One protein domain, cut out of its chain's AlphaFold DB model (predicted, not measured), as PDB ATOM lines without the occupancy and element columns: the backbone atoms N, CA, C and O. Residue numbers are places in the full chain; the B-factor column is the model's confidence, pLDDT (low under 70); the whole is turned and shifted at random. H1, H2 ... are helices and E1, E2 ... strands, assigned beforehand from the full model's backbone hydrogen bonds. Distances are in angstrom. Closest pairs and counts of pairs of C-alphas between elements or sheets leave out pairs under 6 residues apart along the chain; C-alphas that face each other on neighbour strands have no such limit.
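AT A GLANCE: This is residues 363 to 437 and 480 to 538 of the 538 residues of an uncharacterized protein of Ampelomyces quisqualis (UniProt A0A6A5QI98). One strongly twisted wall of five strands is covered on one face by two helices, H1 slanting over E2, E1 and E5, and H3 running along E3; the other face is bare of named helices. H2 lies off the sheet near the last residues of H1, the long link between E1 and E2 folds back on itself, and residues 532 to 538 stick out as a tail. The 134 printed residues hold, in order, E1 E2 H1 H2 E3 E4 H3 E5, a mixed class of helices and strands, and the mixed sheet runs E2 E1 E5 E3 E4. The whole is elongated, spanning 50 by 31 by 29 A, and only just compact, close to loose, with a radius of gyration of the C-alphas of 16.7 A.

HOW THE PARTS SIT: E1, residues 366 to 373, and E2, residues 387 to 395, are an antiparallel hairpin, with N 369 and O 392 2.8 A apart. E2 bends by 52 degrees at residue 390. E1 is parallel to E5, residues 517 to 524, with N 370 and O 520 at 2.8 A. E5 is antiparallel to E3, residues 482 to 488, with N 521 and O 485 at 2.7 A. E3 and E4, residues 491 to 494, are a second antiparallel hairpin, with N 486 and O 493 at 2.8 A. H1, residues 407 to 424, and H3, residues 498 to 510, are on the same face, giving two layers, helices on one face of a sheet. H1 has a height over the sheet of 8.6 A; its closest C-alphas to E2 are Ala 421 and Asp 390, 6.9 A. H3 has a height of 9.2 A; its closest C-alphas to E5 are Ser 508 and Val 518, 6.3 A. E4, H3 and E5 form a split strand-helix-strand unit, two strands running the same way with E3 between them, its crossover right-handed. H1, with residue 407 alone, and H3 only just touch, with 3 pairs of C-alphas within 8 A, the closest Trp 407 and Ala 498 at 5.1 A. H2, residues 426 to 436, is close to H1 but not clearly touching, the closest C-alphas Lys 422 and His 429 at 6.3 A. In H1 every O i to N i+4 pair is within hydrogen-bond range; H2 has 6 of 7 and H3 8 of 9.

IN THESE COORDINATES: E1 begins at C-alpha 366 (1.846, 31.537, 73.856) and is 22.7 A long; E2 is 24.0 A, H1 25.4 A, H2 16.1 A, E3 19.3 A, E4 10.1 A and H3 18.7 A. E5, 22.4 A, ends at C-alpha 524 (14.110, 22.744, 90.787).

THE WHOLE: The C-alphas of Val 510 and His 537, 50.9 A apart, are the two farthest apart. Residues 438 to 479 are not printed, and C-alphas 437 and 480 are 14.6 A apart across this cut. The links E1 to E2 and E2 to H1 are long. The mean pLDDT of the printed part is 86.1; residues 429 to 437 and 527 to 538 are under 70.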
ATOM      1  N   TYR A 363       5.173  39.191  67.400       88.06
ATOM      2  CA  TYR A 363       4.000  38.353  67.567       88.06
ATOM      3  C   TYR A 363       4.264  37.158  68.485       88.06
ATOM      4  O   TYR A 363       4.980  36.219  68.144       88.06
ATOM      5  N   LEU A 364       3.645  37.180  69.669       92.69
ATOM      6  CA  LEU A 364       3.797  36.154  70.700       92.69
ATOM      7  C   LEU A 364       2.408  35.635  71.114       92.69
ATOM      8  O   LEU A 364       1.670  36.323  71.817       92.69
ATOM      9  N   ARG A 365       2.043  34.419  70.670       92.81
ATOM     10  CA  ARG A 365       0.756  33.758  70.977       92.81
ATOM     11  C   ARG A 365       0.720  33.152  72.373       92.81
ATOM     12  O   ARG A 365      -0.294  33.247  73.063       92.81
ATOM     13  N   ASN A 366       1.811  32.473  72.737       95.81
ATOM     14  CA  ASN A 366       1.846  31.537  73.856       95.81
ATOM     15  C   ASN A 366       3.130  31.693  74.682       95.81
ATOM     16  O   ASN A 366       4.231  31.752  74.132       95.81
ATOM     17  N   ILE A 367       2.996  31.624  76.004       97.50
ATOM     18  CA  ILE A 367       4.105  31.349  76.923       97.50
ATOM     19  C   ILE A 367       3.782  30.037  77.642       97.50
ATOM     20  O   ILE A 367       2.780  29.930  78.353       97.50
ATOM     21  N   ASN A 368       4.625  29.024  77.449       97.81
ATOM     22  CA  ASN A 368       4.553  27.763  78.180       97.81
ATOM     23  C   ASN A 368       5.583  27.796  79.311       97.81
ATOM     24  O   ASN A 368       6.757  28.046  79.057       97.81
ATOM     25  N   ILE A 369       5.151  27.515  80.538       98.25
ATOM     26  CA  ILE A 369       6.004  27.389  81.720       98.25
ATOM     27  C   ILE A 369       5.978  25.921  82.148       98.25
ATOM     28  O   ILE A 369       4.932  25.393  82.528       98.25
ATOM     29  N   PHE A 370       7.123  25.252  82.079       97.81
ATOM     30  CA  PHE A 370       7.296  23.858  82.479       97.81
ATOM     31  C   PHE A 370       8.050  23.792  83.803       97.81
ATOM     32  O   PHE A 370       9.178  24.269  83.878       97.81
ATOM     33  N   LEU A 371       7.466  23.171  84.828       97.12
ATOM     34  CA  LEU A 371       8.172  22.900  86.080       97.12
ATOM     35  C   LEU A 371       8.827  21.517  86.001       97.12
ATOM     36  O   LEU A 371       8.146  20.525  85.729       97.12
ATOM     37  N   VAL A 372      10.138  21.449  86.226       95.69
ATOM     38  CA  VAL A 372      10.964  20.254  86.001       95.69
ATOM     39  C   VAL A 372      11.906  20.035  87.192       95.69
ATOM     40  O   VAL A 372      12.503  20.977  87.706       95.69
ATOM     41  N   LEU A 373      12.047  18.790  87.648       92.56
ATOM     42  CA  LEU A 373      13.113  18.385  88.570       92.56
ATOM     43  C   LEU A 373      14.429  18.297  87.798       92.56
ATOM     44  O   LEU A 373      14.458  17.654  86.748       92.56
ATOM     45  N   ALA A 374      15.498  18.909  88.314       89.56
ATOM     46  CA  ALA A 374      16.805  18.897  87.661       89.56
ATOM     47  C   ALA A 374      17.275  17.470  87.326       89.56
ATOM     48  O   ALA A 374      17.129  16.549  88.139       89.56
ATOM     49  N   SER A 375      17.865  17.306  86.138       86.94
ATOM     50  CA  SER A 375      18.544  16.067  85.740       86.94
ATOM     51  C   SER A 375      19.613  15.715  86.774       86.94
ATOM     52  O   SER A 375      20.359  16.599  87.204       86.94
ATOM     53  N   ARG A 376      19.723  14.443  87.171       84.50
ATOM     54  CA  ARG A 376      20.718  14.032  88.172       84.50
ATOM     55  C   ARG A 376      21.580  12.876  87.718       84.50
ATOM     56  O   ARG A 376      21.078  11.815  87.358       84.50
ATOM     57  N   THR A 377      22.883  13.080  87.832       84.06
ATOM     58  CA  THR A 377      23.878  12.017  87.783       84.06
ATOM     59  C   THR A 377      23.796  11.231  89.088       84.06
ATOM     60  O   THR A 377      24.009  11.791  90.167       84.06
ATOM     61  N   VAL A 378      23.432   9.957  88.994       85.88
ATOM     62  CA  VAL A 378      23.510   8.997  90.099       85.88
ATOM     63  C   VAL A 378      24.988   8.615  90.306       85.88
ATOM     64  O   VAL A 378      25.841   8.895  89.463       85.88
ATOM     65  N   SER A 379      25.338   8.052  91.465       85.94
ATOM     66  CA  SER A 379      26.731   7.747  91.846       85.94
ATOM     67  C   SER A 379      27.444   6.733  90.939       85.94
ATOM     68  O   SER A 379      28.661   6.606  91.010       85.94
ATOM     69  N   ASP A 380      26.697   6.017  90.101       90.00
ATOM     70  CA  ASP A 380      27.182   5.117  89.049       90.00
ATOM     71  C   ASP A 380      27.580   5.851  87.747       90.00
ATOM     72  O   ASP A 380      28.075   5.226  86.812       90.00
ATOM     73  N   GLY A 381      27.359   7.169  87.671       90.62
ATOM     74  CA  GLY A 381      27.552   7.983  86.470       90.62
ATOM     75  C   GLY A 381      26.318   8.077  85.564       90.62
ATOM     76  O   GLY A 381      26.347   8.821  84.581       90.62
ATOM     77  N   THR A 382      25.218   7.386  85.884       90.12
ATOM     78  CA  THR A 382      23.994   7.408  85.074       90.12
ATOM     79  C   THR A 382      23.268   8.739  85.234       90.12
ATOM     80  O   THR A 382      22.811   9.102  86.318       90.12
ATOM     81  N   VAL A 383      23.116   9.481  84.133       88.00
ATOM     82  CA  VAL A 383      22.343  10.729  84.115       88.00
ATOM     83  C   VAL A 383      20.857  10.416  83.957       88.00
ATOM     84  O   VAL A 383      20.369  10.146  82.859       88.00
ATOM     85  N   THR A 384      20.120  10.495  85.062       85.56
ATOM     86  CA  THR A 384      18.653  10.480  85.043       85.56
ATOM     87  C   THR A 384      18.121  11.757  84.369       85.56
ATOM     88  O   THR A 384      18.545  12.864  84.727       85.56
ATOM     89  N   PRO A 385      17.221  11.649  83.372       86.88
ATOM     90  CA  PRO A 385      16.654  12.818  82.709       86.88
ATOM     91  C   PRO A 385      15.710  13.575  83.651       86.88
ATOM     92  O   PRO A 385      14.966  12.965  84.419       86.88
ATOM     93  N   GLY A 386      15.708  14.907  83.560       87.25
ATOM     94  CA  GLY A 386      14.828  15.753  84.365       87.25
ATOM     95  C   GLY A 386      13.341  15.406  84.205       87.25
ATOM     96  O   GLY A 386      12.827  15.268  83.092       87.25
ATOM     97  N   ILE A 387      12.638  15.275  85.332       90.38
ATOM     98  CA  ILE A 387      11.234  14.843  85.377       90.38
ATOM     99  C   ILE A 387      10.323  16.069  85.378       90.38
ATOM    100  O   ILE A 387      10.414  16.922  86.262       90.38
ATOM    101  N   LYS A 388       9.397  16.147  84.420       94.88
ATOM    102  CA  LYS A 388       8.370  17.194  84.387       94.88
ATOM    103  C   LYS A 388       7.353  16.990  85.515       94.88
ATOM    104  O   LYS A 388       6.625  16.001  85.526       94.88
ATOM    105  N   VAL A 389       7.282  17.962  86.418       94.94
ATOM    106  CA  VAL A 389       6.384  17.996  87.582       94.94
ATOM    107  C   VAL A 389       5.031  18.599  87.211       94.94
ATOM    108  O   VAL A 389       3.986  18.081  87.607       94.94
ATOM    109  N   ASP A 390       5.044  19.698  86.450       96.44
ATOM    110  CA  ASP A 390       3.833  20.459  86.131       96.44
ATOM    111  C   ASP A 390       3.971  21.307  84.851       96.44
ATOM    112  O   ASP A 390       5.070  21.475  84.309       96.44
ATOM    113  N   GLU A 391       2.859  21.857  84.355       97.31
ATOM    114  CA  GLU A 391       2.872  22.900  83.318       97.31
ATOM    115  C   GLU A 391       1.799  23.975  83.519       97.31
ATOM    116  O   GLU A 391       0.661  23.694  83.890       97.31
ATOM    117  N   LYS A 392       2.147  25.212  83.161       97.75
ATOM    118  CA  LYS A 392       1.210  26.318  82.969       97.75
ATOM    119  C   LYS A 392       1.341  26.821  81.535       97.75
ATOM    120  O   LYS A 392       2.448  26.989  81.034       97.75
ATOM    121  N   ARG A 393       0.215  27.081  80.870       97.25
ATOM    122  CA  ARG A 393       0.190  27.755  79.564       97.25
ATOM    123  C   ARG A 393      -0.546  29.072  79.701       97.25
ATOM    124  O   ARG A 393      -1.618  29.118  80.305       97.25
ATOM    125  N   ILE A 394       0.049  30.117  79.150       96.75
ATOM    126  CA  ILE A 394      -0.506  31.461  79.072       96.75
ATOM    127  C   ILE A 394      -0.726  31.721  77.586       96.75
ATOM    128  O   ILE A 394       0.223  31.684  76.804       96.75
ATOM    129  N   VAL A 395      -1.982  31.909  77.199       95.44
ATOM    130  CA  VAL A 395      -2.411  32.112  75.812       95.44
ATOM    131  C   VAL A 395      -3.103  33.464  75.743       95.44
ATOM    132  O   VAL A 395      -3.924  33.766  76.610       95.44
ATOM    133  N   SER A 396      -2.782  34.254  74.722       91.62
ATOM    134  CA  SER A 396      -3.493  35.493  74.409       91.62
ATOM    135  C   SER A 396      -4.245  35.360  73.091       91.62
ATOM    136  O   SER A 396      -3.666  34.986  72.071       91.62
ATOM    137  N   ASP A 397      -5.517  35.753  73.101       84.75
ATOM    138  CA  ASP A 397      -6.310  35.938  71.883       84.75
ATOM    139  C   ASP A 397      -5.961  37.257  71.156       84.75
ATOM    140  O   ASP A 397      -6.222  37.391  69.961       84.75
ATOM    141  N   GLY A 398      -5.361  38.235  71.849       81.44
ATOM    142  CA  GLY A 398      -4.928  39.513  71.271       81.44
ATOM    143  C   GLY A 398      -3.477  39.479  70.783       81.44
ATOM    144  O   GLY A 398      -2.601  38.998  71.505       81.44
ATOM    145  N   LEU A 399      -3.205  40.049  69.600       72.44
ATOM    146  CA  LEU A 399      -1.885  39.990  68.943       72.44
ATOM    147  C   LEU A 399      -0.709  40.491  69.805       72.44
ATOM    148  O   LEU A 399       0.389  39.958  69.683       72.44
ATOM    149  N   ASN A 400      -0.946  41.469  70.689       77.19
ATOM    150  CA  ASN A 400       0.110  42.215  71.389       77.19
ATOM    151  C   ASN A 400       0.075  42.096  72.929       77.19
ATOM    152  O   ASN A 400       0.770  42.845  73.609       77.19
ATOM    153  N   GLN A 401      -0.734  41.212  73.533       86.12
ATOM    154  CA  GLN A 401      -0.803  41.177  75.010       86.12
ATOM    155  C   GLN A 401       0.440  40.523  75.631       86.12
ATOM    156  O   GLN A 401       0.964  41.015  76.628       86.12
ATOM    157  N   LEU A 402       0.970  39.446  75.035       93.75
ATOM    158  CA  LEU A 402       2.143  38.760  75.597       93.75
ATOM    159  C   LEU A 402       3.467  39.471  75.299       93.75
ATOM    160  O   LEU A 402       4.412  39.356  76.083       93.75
ATOM    161  N   THR A 403       3.526  40.296  74.250       92.00
ATOM    162  CA  THR A 403       4.649  41.222  74.026       92.00
ATOM    163  C   THR A 403       4.718  42.331  75.088       92.00
ATOM    164  O   THR A 403       5.765  42.954  75.240       92.00
ATOM    165  N   ALA A 404       3.694  42.483  75.942       94.31
ATOM    166  CA  ALA A 404       3.707  43.315  77.153       94.31
ATOM    167  C   ALA A 404       3.818  42.531  78.488       94.31
ATOM    168  O   ALA A 404       3.964  43.148  79.538       94.31
ATOM    169  N   PHE A 405       3.793  41.189  78.474       96.62
ATOM    170  CA  PHE A 405       3.835  40.345  79.682       96.62
ATOM    171  C   PHE A 405       5.134  40.511  80.495       96.62
ATOM    172  O   PHE A 405       6.216  40.123  80.038       96.62
ATOM    173  N   SER A 406       5.038  41.081  81.701       97.38
ATOM    174  CA  SER A 406       6.209  41.523  82.465       97.38
ATOM    175  C   SER A 406       6.942  40.377  83.177       97.38
ATOM    176  O   SER A 406       6.434  39.266  83.331       97.38
ATOM    177  N   TRP A 407       8.154  40.662  83.659       97.88
ATOM    178  CA  TRP A 407       8.915  39.734  84.505       97.88
ATOM    179  C   TRP A 407       8.201  39.428  85.827       97.88
ATOM    180  O   TRP A 407       8.217  38.290  86.287       97.88
ATOM    181  N   ASN A 408       7.510  40.417  86.405       97.94
ATOM    182  CA  ASN A 408       6.754  40.244  87.645       97.94
ATOM    183  C   ASN A 408       5.533  39.333  87.443       97.94
ATOM    184  O   ASN A 408       5.209  38.538  88.327       97.94
ATOM    185  N   ASP A 409       4.892  39.395  86.271       97.50
ATOM    186  CA  ASP A 409       3.795  38.490  85.905       97.50
ATOM    187  C   ASP A 409       4.308  37.057  85.710       97.50
ATOM    188  O   ASP A 409       3.708  36.108  86.223       97.50
ATOM    189  N   LEU A 410       5.461  36.897  85.043       97.81
ATOM    190  CA  LEU A 410       6.117  35.596  84.892       97.81
ATOM    191  C   LEU A 410       6.473  34.996  86.255       97.81
ATOM    192  O   LEU A 410       6.079  33.867  86.541       97.81
ATOM    193  N   GLN A 411       7.148  35.760  87.116       97.81
ATOM    194  CA  GLN A 411       7.494  35.342  88.475       97.81
ATOM    195  C   GLN A 411       6.251  34.987  89.302       97.81
ATOM    196  O   GLN A 411       6.237  33.971  89.995       97.81
ATOM    197  N   SER A 412       5.166  35.752  89.167       97.31
ATOM    198  CA  SER A 412       3.895  35.458  89.838       97.31
ATOM    199  C   SER A 412       3.280  34.129  89.384       97.31
ATOM    200  O   SER A 412       2.793  33.368  90.222       97.31
ATOM    201  N   GLU A 413       3.306  33.808  88.086       97.88
ATOM    202  CA  GLU A 413       2.833  32.507  87.588       97.88
ATOM    203  C   GLU A 413       3.783  31.353  87.958       97.88
ATOM    204  O   GLU A 413       3.304  30.272  88.306       97.88
ATOM    205  N   VAL A 414       5.104  31.581  87.981       97.25
ATOM    206  CA  VAL A 414       6.095  30.605  88.475       97.25
ATOM    207  C   VAL A 414       5.854  30.287  89.955       97.25
ATOM    208  O   VAL A 414       5.746  29.116  90.315       97.25
ATOM    209  N   ILE A 415       5.671  31.298  90.808       96.50
ATOM    210  CA  ILE A 415       5.379  31.130  92.241       96.50
ATOM    211  C   ILE A 415       4.065  30.364  92.460       96.50
ATOM    212  O   ILE A 415       4.024  29.435  93.271       96.50
ATOM    213  N   LYS A 416       3.002  30.676  91.703       96.62
ATOM    214  CA  LYS A 416       1.738  29.911  91.746       96.62
ATOM    215  C   LYS A 416       1.949  28.441  91.364       96.62
ATOM    216  O   LYS A 416       1.424  27.559  92.045       96.62
ATOM    217  N   LEU A 417       2.736  28.173  90.318       96.56
ATOM    218  CA  LEU A 417       3.052  26.815  89.863       96.56
ATOM    219  C   LEU A 417       3.880  26.041  90.907       96.56
ATOM    220  O   LEU A 417       3.602  24.871  91.167       96.56
ATOM    221  N   LEU A 418       4.829  26.704  91.576       95.06
ATOM    222  CA  LEU A 418       5.613  26.134  92.678       95.06
ATOM    223  C   LEU A 418       4.746  25.801  93.902       95.06
ATOM    224  O   LEU A 418       4.894  24.722  94.477       95.06
ATOM    225  N   HIS A 419       3.810  26.677  94.285       94.62
ATOM    226  CA  HIS A 419       2.854  26.386  95.361       94.62
ATOM    227  C   HIS A 419       1.922  25.219  95.010       94.62
ATOM    228  O   HIS A 419       1.689  24.353  95.857       94.62
ATOM    229  N   HIS A 420       1.430  25.157  93.769       95.25
ATOM    230  CA  HIS A 420       0.609  24.043  93.294       95.25
ATOM    231  C   HIS A 420       1.385  22.717  93.326       95.25
ATOM    232  O   HIS A 420       0.897  21.730  93.877       95.25
ATOM    233  N   ALA A 421       2.633  22.707  92.848       93.44
ATOM    234  CA  ALA A 421       3.504  21.538  92.918       93.44
ATOM    235  C   ALA A 421       3.833  21.123  94.364       93.44
ATOM    236  O   ALA A 421       3.764  19.935  94.675       93.44
ATOM    237  N   LYS A 422       4.103  22.078  95.269       91.19
ATOM    238  CA  LYS A 422       4.314  21.826  96.711       91.19
ATOM    239  C   LYS A 422       3.086  21.178  97.367       91.19
ATOM    240  O   LYS A 422       3.247  20.296  98.205       91.19
ATOM    241  N   ALA A 423       1.874  21.581  96.980       92.12
ATOM    242  CA  ALA A 423       0.631  20.990  97.481       92.12
ATOM    243  C   ALA A 423       0.336  19.602  96.878       92.12
ATOM    244  O   ALA A 423      -0.160  18.719  97.574       92.12
ATOM    245  N   LYS A 424       0.643  19.407  95.589       93.81
ATOM    246  CA  LYS A 424       0.379  18.167  94.840       93.81
ATOM    247  C   LYS A 424       1.399  17.056  95.124       93.81
ATOM    248  O   LYS A 424       1.044  15.883  95.072       93.81
ATOM    249  N   TYR A 425       2.644  17.423  95.428       91.56
ATOM    250  CA  TYR A 425       3.768  16.508  95.634       91.56
ATOM    251  C   TYR A 425       4.509  16.840  96.947       91.56
ATOM    252  O   TYR A 425       5.613  17.392  96.914       91.56
ATOM    253  N   PRO A 426       3.934  16.513  98.122       85.69
ATOM    254  CA  PRO A 426       4.524  16.855  99.420       85.69
ATOM    255  C   PRO A 426       5.906  16.219  99.652       85.69
ATOM    256  O   PRO A 426       6.718  16.774 100.388       85.69
ATOM    257  N   ASP A 427       6.227  15.111  98.979       81.81
ATOM    258  CA  ASP A 427       7.557  14.492  99.045       81.81
ATOM    259  C   ASP A 427       8.664  15.452  98.552       81.81
ATOM    260  O   ASP A 427       9.742  15.502  99.144       81.81
ATOM    261  N   ILE A 428       8.379  16.301  97.548       76.69
ATOM    262  CA  ILE A 428       9.319  17.334  97.067       76.69
ATOM    263  C   ILE A 428       9.675  18.306  98.205       76.69
ATOM    264  O   ILE A 428      10.820  18.738  98.311       76.69
ATOM    265  N   HIS A 429       8.726  18.617  99.093       68.56
ATOM    266  CA  HIS A 429       8.967  19.481 100.249       68.56
ATOM    267  C   HIS A 429       9.836  18.806 101.317       68.56
ATOM    268  O   HIS A 429      10.785  19.412 101.818       68.56
ATOM    269  N   ASN A 430       9.539  17.546 101.643       68.81
ATOM    270  CA  ASN A 430      10.223  16.820 102.714       68.81
ATOM    271  C   ASN A 430      11.735  16.695 102.455       68.81
ATOM    272  O   ASN A 430      12.528  16.824 103.386       68.81
ATOM    273  N   HIS A 431      12.152  16.533 101.194       61.62
ATOM    274  CA  HIS A 431      13.573  16.464 100.837       61.62
ATOM    275  C   HIS A 431      14.303  17.815 100.887       61.62
ATOM    276  O   HIS A 431      15.472  17.847 101.277       61.62
ATOM    277  N   VAL A 432      13.630  18.928 100.567       58.81
ATOM    278  CA  VAL A 432      14.200  20.286 100.702       58.81
ATOM    279  C   VAL A 432      14.509  20.587 102.171       58.81
ATOM    280  O   VAL A 432      15.601  21.053 102.496       58.81
ATOM    281  N   VAL A 433      13.582  20.245 103.073       58.66
ATOM    282  CA  VAL A 433      13.768  20.425 104.522       58.66
ATOM    283  C   VAL A 433      14.837  19.472 105.068       58.66
ATOM    284  O   VAL A 433      15.734  19.916 105.783       58.66
ATOM    285  N   ALA A 434      14.812  18.189 104.687       57.62
ATOM    286  CA  ALA A 434      15.778  17.196 105.169       57.62
ATOM    287  C   ALA A 434      17.237  17.557 104.831       57.62
ATOM    288  O   ALA A 434      18.128  17.355 105.656       57.62
ATOM    289  N   ARG A 435      17.494  18.144 103.652       52.50
ATOM    290  CA  ARG A 435      18.843  18.599 103.273       52.50
ATOM    291  C   ARG A 435      19.291  19.850 104.029       52.50
ATOM    292  O   ARG A 435      20.472  19.956 104.337       52.50
ATOM    293  N   SER A 436      18.367  20.744 104.389       50.16
ATOM    294  CA  SER A 436      18.669  21.908 105.236       50.16
ATOM    295  C   SER A 436      19.017  21.532 106.687       50.16
ATOM    296  O   SER A 436      19.515  22.385 107.416       50.16
ATOM    297  N   GLY A 437      18.743  20.291 107.112       50.12
ATOM    298  CA  GLY A 437      19.097  19.758 108.432       50.12
ATOM    299  C   GLY A 437      20.411  18.967 108.486       50.12
ATOM    300  O   GLY A 437      20.817  18.554 109.569       50.12
ATOM    301  N   PRO A 480      11.021  25.931  97.288       88.38
ATOM    302  CA  PRO A 480      12.270  25.314  96.836       88.38
ATOM    303  C   PRO A 480      13.051  26.279  95.936       88.38
ATOM    304  O   PRO A 480      12.434  27.066  95.214       88.38
ATOM    305  N   ARG A 481      14.390  26.209  95.919       91.38
ATOM    306  CA  ARG A 481      15.191  27.014  94.983       91.38
ATOM    307  C   ARG A 481      15.008  26.500  93.559       91.38
ATOM    308  O   ARG A 481      14.995  25.290  93.306       91.38
ATOM    309  N   TYR A 482      14.898  27.439  92.629       95.25
ATOM    310  CA  TYR A 482      14.676  27.177  91.216       95.25
ATOM    311  C   TYR A 482      15.562  28.062  90.341       95.25
ATOM    312  O   TYR A 482      15.988  29.135  90.763       95.25
ATOM    313  N   LEU A 483      15.808  27.603  89.117       96.62
ATOM    314  CA  LEU A 483      16.388  28.383  88.024       96.62
ATOM    315  C   LEU A 483      15.339  28.538  86.926       96.62
ATOM    316  O   LEU A 483      14.581  27.602  86.661       96.62
ATOM    317  N   VAL A 484      15.303  29.697  86.275       97.75
ATOM    318  CA  VAL A 484      14.439  29.943  85.116       97.75
ATOM    319  C   VAL A 484      15.317  29.988  83.870       97.75
ATOM    320  O   VAL A 484      16.299  30.723  83.816       97.75
ATOM    321  N   LYS A 485      14.985  29.175  82.865       97.81
ATOM    322  CA  LYS A 485      15.707  29.119  81.588       97.81
ATOM    323  C   LYS A 485      14.752  28.954  80.411       97.81
ATOM    324  O   LYS A 485      13.658  28.423  80.563       97.81
ATOM    325  N   THR A 486      15.166  29.377  79.227       97.56
ATOM    326  CA  THR A 486      14.461  29.155  77.957       97.56
ATOM    327  C   THR A 486      15.402  28.506  76.950       97.56
ATOM    328  O   THR A 486      16.623  28.551  77.107       97.56
ATOM    329  N   VAL A 487      14.845  27.932  75.889       94.31
ATOM    330  CA  VAL A 487      15.611  27.669  74.666       94.31
ATOM    331  C   VAL A 487      15.672  28.968  73.856       94.31
ATOM    332  O   VAL A 487      14.657  29.649  73.721       94.31
ATOM    333  N   GLY A 488      16.856  29.308  73.352       93.06
ATOM    334  CA  GLY A 488      17.118  30.328  72.335       93.06
ATOM    335  C   GLY A 488      17.878  29.717  71.143       93.06
ATOM    336  O   GLY A 488      18.149  28.512  71.149       93.06
ATOM    337  N   PRO A 489      18.266  30.509  70.127       88.31
ATOM    338  CA  PRO A 489      18.842  29.978  68.884       88.31
ATOM    339  C   PRO A 489      20.199  29.276  69.069       88.31
ATOM    340  O   PRO A 489      20.556  28.416  68.271       88.31
ATOM    341  N   THR A 490      20.948  29.612  70.122       92.12
ATOM    342  CA  THR A 490      22.266  29.032  70.439       92.12
ATOM    343  C   THR A 490      22.231  27.972  71.549       92.12
ATOM    344  O   THR A 490      23.279  27.452  71.925       92.12
ATOM    345  N   GLY A 491      21.049  27.628  72.081       94.12
ATOM    346  CA  GLY A 491      20.890  26.665  73.176       94.12
ATOM    347  C   GLY A 491      20.129  27.235  74.374       94.12
ATOM    348  O   GLY A 491      19.188  28.009  74.213       94.12
ATOM    349  N   TRP A 492      20.494  26.818  75.588       95.94
ATOM    350  CA  TRP A 492      19.832  27.269  76.816       95.94
ATOM    351  C   TRP A 492      20.265  28.683  77.217       95.94
ATOM    352  O   TRP A 492      21.456  28.973  77.299       95.94
ATOM    353  N   VAL A 493      19.287  29.532  77.529       97.25
ATOM    354  CA  VAL A 493      19.471  30.899  78.027       97.25
ATOM    355  C   VAL A 493      18.834  30.992  79.411       97.25
ATOM    356  O   VAL A 493      17.652  30.678  79.562       97.25
ATOM    357  N   TYR A 494      19.607  31.391  80.420       97.69
ATOM    358  CA  TYR A 494      19.097  31.663  81.768       97.69
ATOM    359  C   TYR A 494      18.381  33.017  81.808       97.69
ATOM    360  O   TYR A 494      18.661  33.892  80.988       97.69
ATOM    361  N   ILE A 495      17.409  33.146  82.710       98.00
ATOM    362  CA  ILE A 495      16.600  34.351  82.883       98.00
ATOM    363  C   ILE A 495      16.542  34.652  84.381       98.00
ATOM    364  O   ILE A 495      15.727  34.079  85.100       98.00
ATOM    365  N   ASP A 496      17.412  35.547  84.840       96.81
ATOM    366  CA  ASP A 496      17.518  35.935  86.253       96.81
ATOM    367  C   ASP A 496      16.859  37.297  86.544       96.81
ATOM    368  O   ASP A 496      16.515  37.599  87.690       96.81
ATOM    369  N   ASP A 497      16.656  38.123  85.512       97.88
ATOM    370  CA  ASP A 497      16.167  39.497  85.631       97.88
ATOM    371  C   ASP A 497      15.189  39.915  84.511       97.88
ATOM    372  O   ASP A 497      14.939  39.202  83.533       97.88
ATOM    373  N   ALA A 498      14.619  41.114  84.668       98.06
ATOM    374  CA  ALA A 498      13.623  41.657  83.751       98.06
ATOM    375  C   ALA A 498      14.172  42.027  82.360       98.06
ATOM    376  O   ALA A 498      13.431  41.912  81.383       98.06
ATOM    377  N   ALA A 499      15.441  42.430  82.249       98.00
ATOM    378  CA  ALA A 499      16.062  42.797  80.975       98.00
ATOM    379  C   ALA A 499      16.387  41.548  80.138       98.00
ATOM    380  O   ALA A 499      16.169  41.529  78.924       98.00
ATOM    381  N   GLN A 500      16.827  40.466  80.789       97.81
ATOM    382  CA  GLN A 500      16.979  39.152  80.160       97.81
ATOM    383  C   GLN A 500      15.629  38.626  79.652       97.81
ATOM    384  O   GLN A 500      15.535  38.157  78.514       97.81
ATOM    385  N   TRP A 501      14.565  38.762  80.454       97.81
ATOM    386  CA  TRP A 501      13.213  38.380  80.042       97.81
ATOM    387  C   TRP A 501      12.693  39.211  78.862       97.81
ATOM    388  O   TRP A 501      12.124  38.664  77.917       97.81
ATOM    389  N   GLU A 502      12.910  40.527  78.879       96.88
ATOM    390  CA  GLU A 502      12.545  41.409  77.770       96.88
ATOM    391  C   GLU A 502      13.264  41.022  76.473       96.88
ATOM    392  O   GLU A 502      12.602  40.850  75.448       96.88
ATOM    393  N   LYS A 503      14.580  40.775  76.537       96.19
ATOM    394  CA  LYS A 503      15.378  40.300  75.397       96.19
ATOM    395  C   LYS A 503      14.839  38.984  74.829       96.19
ATOM    396  O   LYS A 503      14.643  38.889  73.618       96.19
ATOM    397  N   VAL A 504      14.560  37.997  75.687       96.06
ATOM    398  CA  VAL A 504      13.985  36.699  75.287       96.06
ATOM    399  C   VAL A 504      12.641  36.878  74.582       96.06
ATOM    400  O   VAL A 504      12.441  36.325  73.501       96.06
ATOM    401  N   ARG A 505      11.723  37.676  75.144       95.12
ATOM    402  CA  ARG A 505      10.409  37.916  74.525       95.12
ATOM    403  C   ARG A 505      10.519  38.640  73.190       95.12
ATOM    404  O   ARG A 505       9.866  38.223  72.238       95.12
ATOM    405  N   ALA A 506      11.322  39.705  73.119       93.94
ATOM    406  CA  ALA A 506      11.524  40.468  71.891       93.94
ATOM    407  C   ALA A 506      12.050  39.553  70.777       93.94
ATOM    408  O   ALA A 506      11.448  39.478  69.707       93.94
ATOM    409  N   GLN A 507      13.081  38.761  71.084       93.44
ATOM    410  CA  GLN A 507      13.658  37.779  70.173       93.44
ATOM    411  C   GLN A 507      12.626  36.737  69.701       93.44
ATOM    412  O   GLN A 507      12.365  36.614  68.504       93.44
ATOM    413  N   SER A 508      11.958  36.042  70.627       92.31
ATOM    414  CA  SER A 508      10.965  35.005  70.296       92.31
ATOM    415  C   SER A 508       9.678  35.531  69.647       92.31
ATOM    416  O   SER A 508       8.894  34.736  69.131       92.31
ATOM    417  N   SER A 509       9.435  36.844  69.675       91.25
ATOM    418  CA  SER A 509       8.308  37.479  68.981       91.25
ATOM    419  C   SER A 509       8.592  37.801  67.507       91.25
ATOM    420  O   SER A 509       7.657  38.068  66.759       91.25
ATOM    421  N   VAL A 510       9.861  37.779  67.085       89.44
ATOM    422  CA  VAL A 510      10.287  38.098  65.707       89.44
ATOM    423  C   VAL A 510      10.879  36.873  64.999       89.44
ATOM    424  O   VAL A 510      10.727  36.723  63.788       89.44
ATOM    425  N   GLU A 511      11.549  35.977  65.728       87.19
ATOM    426  CA  GLU A 511      12.261  34.849  65.125       87.19
ATOM    427  C   GLU A 511      11.336  33.678  64.739       87.19
ATOM    428  O   GLU A 511      10.638  33.088  65.564       87.19
ATOM    429  N   VAL A 512      11.401  33.284  63.461       76.06
ATOM    430  CA  VAL A 512      10.531  32.267  62.836       76.06
ATOM    431  C   VAL A 512      10.579  30.904  63.542       76.06
ATOM    432  O   VAL A 512       9.568  30.207  63.587       76.06
ATOM    433  N   TRP A 513      11.719  30.513  64.127       78.88
ATOM    434  CA  TRP A 513      11.854  29.216  64.809       78.88
ATOM    435  C   TRP A 513      10.988  29.101  66.072       78.88
ATOM    436  O   TRP A 513      10.664  27.984  66.478       78.88
ATOM    437  N   ALA A 514      10.612  30.228  66.685       81.44
ATOM    438  CA  ALA A 514       9.796  30.245  67.892       81.44
ATOM    439  C   ALA A 514       8.291  30.074  67.600       81.44
ATOM    440  O   ALA A 514       7.551  29.714  68.510       81.44
ATOM    441  N   ASP A 515       7.824  30.329  66.367       87.69
ATOM    442  CA  ASP A 515       6.397  30.285  65.963       87.69
ATOM    443  C   ASP A 515       5.465  31.098  66.902       87.69
ATOM    444  O   ASP A 515       4.316  30.739  67.177       87.69
ATOM    445  N   GLY A 516       5.987  32.191  67.474       90.44
ATOM    446  CA  GLY A 516       5.295  32.980  68.496       90.44
ATOM    447  C   GLY A 516       5.035  32.213  69.802       90.44
ATOM    448  O   GLY A 516       4.019  32.456  70.464       90.44
ATOM    449  N   VAL A 517       5.916  31.281  70.179       94.06
ATOM    450  CA  VAL A 517       5.848  30.482  71.411       94.06
ATOM    451  C   VAL A 517       7.154  30.580  72.203       94.06
ATOM    452  O   VAL A 517       8.198  30.105  71.764       94.06
ATOM    453  N   VAL A 518       7.085  31.103  73.430       96.50
ATOM    454  CA  VAL A 518       8.200  31.040  74.394       96.50
ATOM    455  C   VAL A 518       8.019  29.825  75.305       96.50
ATOM    456  O   VAL A 518       6.948  29.626  75.883       96.50
ATOM    457  N   ASN A 519       9.068  29.013  75.450       97.25
ATOM    458  CA  ASN A 519       9.077  27.814  76.290       97.25
ATOM    459  C   ASN A 519      10.022  28.012  77.486       97.25
ATOM    460  O   ASN A 519      11.210  27.703  77.413       97.25
ATOM    461  N   VAL A 520       9.466  28.511  78.588       98.12
ATOM    462  CA  VAL A 520      10.159  28.692  79.866       98.12
ATOM    463  C   VAL A 520      10.203  27.361  80.619       98.12
ATOM    464  O   VAL A 520       9.189  26.685  80.786       98.12
ATOM    465  N   VAL A 521      11.378  26.994  81.113       97.75
ATOM    466  CA  VAL A 521      11.620  25.850  81.992       97.75
ATOM    467  C   VAL A 521      12.059  26.376  83.352       97.75
ATOM    468  O   VAL A 521      13.057  27.084  83.466       97.75
ATOM    469  N   VAL A 522      11.305  26.012  84.383       97.56
ATOM    470  CA  VAL A 522      11.622  26.249  85.791       97.56
ATOM    471  C   VAL A 522      12.214  24.958  86.339       97.56
ATOM    472  O   VAL A 522      11.515  23.953  86.467       97.56
ATOM    473  N   GLU A 523      13.509  24.966  86.624       96.06
ATOM    474  CA  GLU A 523      14.256  23.801  87.093       96.06
ATOM    475  C   GLU A 523      14.459  23.864  88.609       96.06
ATOM    476  O   GLU A 523      15.046  24.813  89.122       96.06
ATOM    477  N   LEU A 524      13.972  22.854  89.332       94.12
ATOM    478  CA  LEU A 524      14.110  22.744  90.787       94.12
ATOM    479  C   LEU A 524      15.503  22.218  91.159       94.12
ATOM    480  O   LEU A 524      15.802  21.044  90.930       94.12
ATOM    481  N   VAL A 525      16.328  23.070  91.776       86.19
ATOM    482  CA  VAL A 525      17.747  22.784  92.071       86.19
ATOM    483  C   VAL A 525      17.921  21.942  93.337       86.19
ATOM    484  O   VAL A 525      18.768  21.052  93.386       86.19
ATOM    485  N   ASP A 526      17.092  22.167  94.360       73.31
ATOM    486  CA  ASP A 526      17.217  21.465  95.649       73.31
ATOM    487  C   ASP A 526      16.635  20.030  95.624       73.31
ATOM    488  O   ASP A 526      16.743  19.287  96.602       73.31
ATOM    489  N   GLY A 527      16.023  19.619  94.505       56.09
ATOM    490  CA  GLY A 527      15.246  18.385  94.338       56.09
ATOM    491  C   GLY A 527      16.060  17.089  94.235       56.09
ATOM    492  O   GLY A 527      15.863  16.312  93.299       56.09
ATOM    493  N   ALA A 528      16.943  16.814  95.200       49.44
ATOM    494  CA  ALA A 528      17.744  15.585  95.288       49.44
ATOM    495  C   ALA A 528      16.964  14.359  95.827       49.44
ATOM    496  O   ALA A 528      17.439  13.633  96.695       49.44
ATOM    497  N   VAL A 529      15.754  14.132  95.308       51.53
ATOM    498  CA  VAL A 529      14.870  13.000  95.644       51.53
ATOM    499  C   VAL A 529      15.492  11.655  95.235       51.53
ATOM    500  O   VAL A 529      15.706  11.421  94.043       51.53
ATOM    501  N   ALA A 530      15.729  10.751  96.185       46.59
ATOM    502  CA  ALA A 530      15.844   9.323  95.887       46.59
ATOM    503  C   ALA A 530      14.419   8.783  95.684       46.59
ATOM    504  O   ALA A 530      13.661   8.656  96.640       46.59
ATOM    505  N   LEU A 531      14.019   8.579  94.427       52.12
ATOM    506  CA  LEU A 531      12.643   8.216  94.047       52.12
ATOM    507  C   LEU A 531      12.476   6.698  93.830       52.12
ATOM    508  O   LEU A 531      11.423   6.250  93.390       52.12
ATOM    509  N   GLU A 532      13.516   5.916  94.130       50.25
ATOM    510  CA  GLU A 532      13.647   4.505  93.744       50.25
ATOM    511  C   GLU A 532      12.777   3.549  94.586       50.25
ATOM    512  O   GLU A 532      12.337   2.521  94.082       50.25
ATOM    513  N   ASP A 533      12.434   3.908  95.828       45.47
ATOM    514  CA  ASP A 533      11.785   2.983  96.774       45.47
ATOM    515  C   ASP A 533      10.246   2.896  96.677       45.47
ATOM    516  O   ASP A 533       9.626   2.098  97.384       45.47
ATOM    517  N   ARG A 534       9.582   3.707  95.834       44.62
ATOM    518  CA  ARG A 534       8.104   3.834  95.865       44.62
ATOM    519  C   ARG A 534       7.325   3.058  94.795       44.62
ATOM    520  O   ARG A 534       6.100   3.048  94.862       44.62
ATOM    521  N   GLU A 535       7.992   2.353  93.879       44.41
ATOM    522  CA  GLU A 535       7.329   1.451  92.909       44.41
ATOM    523  C   GLU A 535       7.158  -0.002  93.411       44.41
ATOM    524  O   GLU A 535       6.639  -0.850  92.688       44.41
ATOM    525  N   VAL A 536       7.555  -0.306  94.657       43.34
ATOM    526  CA  VAL A 536       7.557  -1.680  95.216       43.34
ATOM    527  C   VAL A 536       6.389  -1.964  96.184       43.34
ATOM    528  O   VAL A 536       6.054  -3.128  96.414       43.34
ATOM    529  N   HIS A 537       5.724  -0.939  96.735       35.88
ATOM    530  CA  HIS A 537       4.669  -1.094  97.756       35.88
ATOM    531  C   HIS A 537       3.421  -0.220  97.505       35.88
ATOM    532  O   HIS A 537       3.099   0.667  98.300       35.88
ATOM    533  N   ALA A 538       2.703  -0.512  96.414       36.38
ATOM    534  CA  ALA A 538       1.331  -0.058  96.149       36.38
ATOM    535  C   ALA A 538       0.527  -1.148  95.413       36.38
ATOM    536  O   ALA A 538       1.050  -1.676  94.407       36.38
TER     537      ALA A 538